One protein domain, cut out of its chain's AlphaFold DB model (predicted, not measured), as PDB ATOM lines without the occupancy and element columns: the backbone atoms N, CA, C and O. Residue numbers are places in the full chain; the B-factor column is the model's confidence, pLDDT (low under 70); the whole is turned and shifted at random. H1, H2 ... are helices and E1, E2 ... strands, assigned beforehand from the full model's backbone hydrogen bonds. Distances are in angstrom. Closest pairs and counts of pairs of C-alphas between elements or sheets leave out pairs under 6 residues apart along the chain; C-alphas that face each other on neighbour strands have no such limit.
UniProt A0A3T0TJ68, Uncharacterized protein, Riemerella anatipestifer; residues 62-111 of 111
ATOM      1  N   LEU A  62     137.548  97.005 110.451       97.25
ATOM      2  CA  LEU A  62     138.413  96.737 111.606       97.25
ATOM      3  C   LEU A  62     137.719  95.779 112.579       97.25
ATOM      4  O   LEU A  62     136.499  95.762 112.658       97.25
ATOM      5  N   SER A  63     138.459  94.981 113.346       97.44
ATOM      6  CA  SER A  63     137.857  94.237 114.460       97.44
ATOM      7  C   SER A  63     137.699  95.119 115.698       97.44
ATOM      8  O   SER A  63     138.400  96.125 115.838       97.44
ATOM      9  N   LYS A  64     136.836  94.722 116.644       97.81
ATOM     10  CA  LYS A  64     136.673  95.434 117.925       97.81
ATOM     11  C   LYS A  64     138.006  95.604 118.663       97.81
ATOM     12  O   LYS A  64     138.316  96.697 119.127       97.81
ATOM     13  N   THR A  65     138.834  94.558 118.684       97.19
ATOM     14  CA  THR A  65     140.184  94.600 119.269       97.19
ATOM     15  C   THR A  65     141.080  95.636 118.586       97.19
ATOM     16  O   THR A  65     141.818  96.347 119.266       97.19
ATOM     17  N   ARG A  66     141.001  95.778 117.254       96.94
ATOM     18  CA  ARG A  66     141.782  96.782 116.517       96.94
ATOM     19  C   ARG A  66     141.293  98.209 116.770       96.94
ATOM     20  O   ARG A  66     142.119  99.111 116.831       96.94
ATOM     21  N   VAL A  67     139.985  98.416 116.926       97.19
ATOM     22  CA  VAL A  67     139.436  99.734 117.295       97.19
ATOM     23  C   VAL A  67     139.853 100.115 118.717       97.19
ATOM     24  O   VAL A  67     140.279 101.243 118.949       97.19
ATOM     25  N   ALA A  68     139.821  99.167 119.659       97.06
ATOM     26  CA  ALA A  68     140.277  99.399 121.031       97.06
ATOM     27  C   ALA A  68     141.763  99.794 121.099       97.06
ATOM     28  O   ALA A  68     142.143 100.595 121.948       97.06
ATOM     29  N   SER A  69     142.589  99.287 120.176       96.06
ATOM     30  CA  SER A  69     144.022  99.598 120.110       96.06
ATOM     31  C   SER A  69     144.351 100.959 119.477       96.06
ATOM     32  O   SER A  69     145.523 101.228 119.230       96.06
ATOM     33  N   ILE A  70     143.364 101.779 119.104       96.19
ATOM     34  CA  ILE A  70     143.619 103.122 118.569       96.19
ATOM     35  C   ILE A  70     143.982 104.040 119.742       96.19
ATOM     36  O   ILE A  70     143.143 104.309 120.599       96.19
ATOM     37  N   GLU A  71     145.227 104.522 119.774       95.75
ATOM     38  CA  GLU A  71     145.754 105.339 120.879       95.75
ATOM     39  C   GLU A  71     145.067 106.709 120.981       95.75
ATOM     40  O   GLU A  71     144.647 107.113 122.063       95.75
ATOM     41  N   ALA A  72     144.903 107.395 119.846       95.19
ATOM     42  CA  ALA A  72     144.306 108.726 119.753       95.19
ATOM     43  C   ALA A  72     143.269 108.768 118.612       95.19
ATOM     44  O   ALA A  72     143.603 109.177 117.496       95.19
ATOM     45  N   PRO A  73     142.028 108.287 118.830       93.56
ATOM     46  CA  PRO A  73     140.993 108.328 117.801       93.56
ATOM     47  C   PRO A  73     140.622 109.777 117.469       93.56
ATOM     48  O   PRO A  73     140.430 110.599 118.363       93.56
ATOM     49  N   VAL A  74     140.499 110.083 116.177       96.44
ATOM     50  CA  VAL A  74     140.044 111.395 115.703       96.44
ATOM     51  C   VAL A  74     138.520 111.394 115.628       96.44
ATOM     52  O   VAL A  74     137.924 110.502 115.018       96.44
ATOM     53  N   GLU A  75     137.893 112.399 116.236       94.31
ATOM     54  CA  GLU A  75     136.441 112.571 116.221       94.31
ATOM     55  C   GLU A  75     135.901 112.670 114.783       94.31
ATOM     56  O   GLU A  75     136.472 113.353 113.934       94.31
ATOM     57  N   GLY A  76     134.806 111.956 114.505       93.88
ATOM     58  CA  GLY A  76     134.188 111.893 113.175       93.88
ATOM     59  C   GLY A  76     134.771 110.837 112.227       93.88
ATOM     60  O   GLY A  76     134.319 110.734 111.087       93.88
ATOM     61  N   THR A  77     135.744 110.031 112.665       95.62
ATOM     62  CA  THR A  77     136.262 108.910 111.862       95.62
ATOM     63  C   THR A  77     135.238 107.778 111.790       95.62
ATOM     64  O   THR A  77     134.931 107.181 112.813       95.62
ATOM     65  N   LEU A  78     134.768 107.445 110.584       96.06
ATOM     66  CA  LEU A  78     133.855 106.325 110.345       96.06
ATOM     67  C   LEU A  78     134.629 105.034 110.060       96.06
ATOM     68  O   LEU A  78     135.463 104.991 109.147       96.06
ATOM     69  N   VAL A  79     134.306 103.957 110.773       97.19
ATOM     70  CA  VAL A  79     134.840 102.610 110.512       97.19
ATOM     71  C   VAL A  79     133.720 101.577 110.497       97.19
ATOM     72  O   VAL A  79     132.676 101.761 111.110       97.19
ATOM     73  N   TYR A  80     133.931 100.461 109.803       97.88
ATOM     74  CA  TYR A  80     133.044  99.303 109.894       97.88
ATOM     75  C   TYR A  80     133.683  98.244 110.790       97.88
ATOM     76  O   TYR A  80     134.736  97.693 110.461       97.88
ATOM     77  N   VAL A  81     133.051  97.928 111.915       98.12
ATOM     78  CA  VAL A  81     133.489  96.839 112.780       98.12
ATOM     79  C   VAL A  81     132.986  95.504 112.255       98.12
ATOM     80  O   VAL A  81     131.795  95.333 111.996       98.12
ATOM     81  N   ILE A  82     133.903  94.549 112.120       98.12
ATOM     82  CA  ILE A  82     133.606  93.186 111.676       98.12
ATOM     83  C   ILE A  82     133.272  92.252 112.844       98.12
ATOM     84  O   ILE A  82     133.732  92.446 113.968       98.12
ATOM     85  N   ASP A  83     132.522  91.202 112.516       97.81
ATOM     86  CA  ASP A  83     132.350  89.997 113.326       97.81
ATOM     87  C   ASP A  83     132.595  88.789 112.414       97.81
ATOM     88  O   ASP A  83     131.711  88.359 111.669       97.81
ATOM     89  N   ASP A  84     133.849  88.342 112.355       97.12
ATOM     90  CA  ASP A  84     134.326  87.342 111.398       97.12
ATOM     91  C   ASP A  84     135.331  86.392 112.063       97.12
ATOM     92  O   ASP A  84     136.481  86.749 112.328       97.12
ATOM     93  N   ALA A  85     134.898  85.153 112.303       95.56
ATOM     94  CA  ALA A  85     135.711  84.116 112.937       95.56
ATOM     95  C   ALA A  85     136.905  83.651 112.086       95.56
ATOM     96  O   ALA A  85     137.809  83.001 112.608       95.56
ATOM     97  N   THR A  86     136.947  83.990 110.793       96.56
ATOM     98  CA  THR A  86     138.079  83.659 109.910       96.56
ATOM     99  C   THR A  86     139.252  84.632 110.054       96.56
ATOM    100  O   THR A  86     140.340  84.381 109.531       96.56
ATOM    101  N   LYS A  87     139.054  85.756 110.754       92.88
ATOM    102  CA  LYS A  87     140.075  86.785 110.979       92.88
ATOM    103  C   LYS A  87     140.638  86.671 112.396       92.88
ATOM    104  O   LYS A  87     139.918  86.389 113.351       92.88
ATOM    105  N   VAL A  88     141.931  86.953 112.551       92.44
ATOM    106  CA  VAL A  88     142.583  87.019 113.871       92.44
ATOM    107  C   VAL A  88     141.907  88.099 114.716       92.44
ATOM    108  O   VAL A  88     141.813  89.248 114.282       92.44
ATOM    109  N   ASN A  89     141.435  87.733 115.913       94.25
ATOM    110  CA  ASN A  89     140.636  88.599 116.791       94.25
ATOM    111  C   ASN A  89     139.437  89.242 116.072       94.25
ATOM    112  O   ASN A  89     139.103  90.397 116.333       94.25
ATOM    113  N   GLY A  90     138.860  88.530 115.101       92.94
ATOM    114  CA  GLY A  90     137.859  89.066 114.190       92.94
ATOM    115  C   GLY A  90     136.432  89.036 114.709       92.94
ATOM    116  O   GLY A  90     135.595  89.733 114.145       92.94
ATOM    117  N   THR A  91     136.143  88.268 115.761       97.38
ATOM    118  CA  THR A  91     134.807  88.241 116.365       97.38
ATOM    119  C   THR A  91     134.645  89.334 117.411       97.38
ATOM    120  O   THR A  91     135.611  89.728 118.073       97.38
ATOM    121  N   ILE A  92     133.414  89.801 117.621       97.38
ATOM    122  CA  ILE A  92     133.118  90.796 118.670       97.38
ATOM    123  C   ILE A  92     133.514  90.268 120.056       97.38
ATOM    124  O   ILE A  92     134.099  90.997 120.859       97.38
ATOM    125  N   ASN A  93     133.263  88.980 120.301       96.06
ATOM    126  CA  ASN A  93     133.539  88.312 121.575       96.06
ATOM    127  C   ASN A  93     135.024  87.965 121.786       96.06
ATOM    128  O   ASN A  93     135.400  87.594 122.894       96.06
ATOM    129  N   ALA A  94     135.880  88.091 120.763       95.31
ATOM    130  CA  ALA A  94     137.326  87.917 120.932       95.31
ATOM    131  C   ALA A  94     137.958  89.044 121.769       95.31
ATOM    132  O   ALA A  94     139.063  88.888 122.286       95.31
ATOM    133  N   TYR A  95     137.277  90.184 121.906       96.50
ATOM    134  CA  TYR A  95     137.723  91.277 122.758       96.50
ATOM    135  C   TYR A  95     137.236  91.084 124.200       96.50
ATOM    136  O   TYR A  95     136.043  91.186 124.478       96.50
ATOM    137  N   THR A  96     138.169  90.860 125.125       95.12
ATOM    138  CA  THR A  96     137.897  90.632 126.558       95.12
ATOM    139  C   THR A  96     138.254  91.823 127.456       95.12
ATOM    140  O   THR A  96     138.138  91.733 128.676       95.12
ATOM    141  N   GLY A  97     138.708  92.940 126.874       94.88
ATOM    142  CA  GLY A  97     139.070  94.150 127.612       94.88
ATOM    143  C   GLY A  97     137.865  94.986 128.059       94.88
ATOM    144  O   GLY A  97     136.727  94.739 127.664       94.88
ATOM    145  N   ALA A  98     138.132  96.030 128.849       94.56
ATOM    146  CA  ALA A  98     137.116  96.940 129.397       94.56
ATOM    147  C   ALA A  98     137.218  98.385 128.861       94.56
ATOM    148  O   ALA A  98     136.632  99.299 129.435       94.56
ATOM    149  N   ASP A  99     137.973  98.610 127.778       95.31
ATOM    150  CA  ASP A  99     138.163  99.942 127.186       95.31
ATOM    151  C   ASP A  99     136.829 100.604 126.801       95.31
ATOM    152  O   ASP A  99     136.049 100.074 126.000       95.31
ATOM    153  N   SER A 100     136.588 101.794 127.351       93.50
ATOM    154  CA  SER A 100     135.355 102.550 127.150       93.50
ATOM    155  C   SER A 100     135.148 102.989 125.700       93.50
ATOM    156  O   SER A 100     133.998 103.171 125.296       93.50
ATOM    157  N   LYS A 101     136.217 103.106 124.890       92.12
ATOM    158  CA  LYS A 101     136.127 103.477 123.462       92.12
ATOM    159  C   LYS A 101     135.271 102.503 122.657       92.12
ATOM    160  O   LYS A 101     134.619 102.902 121.700       92.12
ATOM    161  N   VAL A 102     135.256 101.231 123.050       96.31
ATOM    162  CA  VAL A 102     134.546 100.163 122.329       96.31
ATOM    163  C   VAL A 102     133.341  99.622 123.096       96.31
ATOM    164  O   VAL A 102     132.779  98.595 122.714       96.31
ATOM    165  N   ALA A 103     132.911 100.304 124.163       95.25
ATOM    166  CA  ALA A 103     131.792  99.861 124.998       95.25
ATOM    167  C   ALA A 103     130.470  99.759 124.217       95.25
ATOM    168  O   ALA A 103     129.662  98.878 124.492       95.25
ATOM    169  N   LYS A 104     130.271 100.621 123.209       96.06
ATOM    170  CA  LYS A 104     129.078 100.614 122.344       96.06
ATOM    171  C   LYS A 104     129.156  99.613 121.187       96.06
ATOM    172  O   LYS A 104     128.171  99.426 120.488       96.06
ATOM    173  N   ILE A 105     130.310  98.979 120.978       97.25
ATOM    174  CA  ILE A 105     130.527  98.031 119.885       97.25
ATOM    175  C   ILE A 105     130.071  96.648 120.352       97.25
ATOM    176  O   ILE A 105     130.860  95.875 120.906       97.25
ATOM    177  N   THR A 106     128.782  96.360 120.192       96.56
ATOM    178  CA  THR A 106     128.156  95.096 120.628       96.56
ATOM    179  C   THR A 106     127.852  94.144 119.475       96.56
ATOM    180  O   THR A 106     127.587  92.971 119.709       96.56
ATOM    181  N   GLU A 107     127.934  94.626 118.237       97.75
ATOM    182  CA  GLU A 107     127.690  93.862 117.014       97.75
ATOM    183  C   GLU A 107     128.493  94.436 115.836       97.75
ATOM    184  O   GLU A 107     129.053  95.534 115.925       97.75
ATOM    185  N   LYS A 108     128.563  93.702 114.719       97.75
ATOM    186  CA  LYS A 108     129.139  94.225 113.470       97.75
ATOM    187  C   LYS A 108     128.339  95.434 112.978       97.75
ATOM    188  O   LYS A 108     127.112  95.412 113.004       97.75
ATOM    189  N   GLY A 109     129.008  96.463 112.473       97.31
ATOM    190  CA  GLY A 109     128.317  97.681 112.049       97.31
ATOM    191  C   GLY A 109     129.242  98.866 111.835       97.31
ATOM    192  O   GLY A 109     130.450  98.755 112.016       97.31
ATOM    193  N   TYR A 110     128.670  99.996 111.432       97.19
ATOM    194  CA  TYR A 110     129.395 101.260 111.329       97.19
ATOM    195  C   TYR A 110     129.445 101.966 112.687       97.19
ATOM    196  O   TYR A 110     128.421 102.037 113.367       97.19
ATOM    197  N   TYR A 111     130.622 102.479 113.048       95.44
ATOM    198  CA  TYR A 111     130.905 103.194 114.296       95.44
ATOM    199  C   TYR A 111     131.785 104.415 114.046       95.44
ATOM    200  O   TYR A 111     132.535 104.404 113.036       95.44
TER     201      TYR A 111
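This is residues 62 to 111 of the 111 residues of an uncharacterized protein of Riemerella anatipestifer (UniProt A0A3T0TJ68). This domain has little regular structure: it is a small body of long loops that wind round one short helix, H1. One short strand, E1, runs between residues 62 to 63 and residues 109 to 110, which pair with it. The printed part has 50 residues with one named helix and then one named strand, mixed in class, with under half of the residues in named elements. It is compact, with a radius of gyration of the C-alphas of 10.1 A and spans of 29 by 20 by 16 A.

H1, residues 64 to 68, begins at C-alpha 64 (136.673, 95.434, 117.925) and is 6.2 A long. E1, residues 80 to 82, is 6.4 A long and ends at C-alpha 82 (133.606, 93.186, 111.676).

The closest C-alphas of H1 and E1, those of Lys 64 and Val 81, are 6.2 A apart. Residues 62 to 63 pair parallel with residues 81 to 82. Residues 109 to 110 pair antiparallel with residues 80 to 81. E1 pairs with no named strand. In H1 every O i to N i+4 pair is within hydrogen-bond range.

The C-alphas farthest apart, those of Glu 75 and Thr 86, are 29.6 A apart. The link from H1 to E1 is long, with 11 residues. Residues 83 to 111 hold no named element. The printed part has no cut, and no printed residue is under 70 in pLDDT.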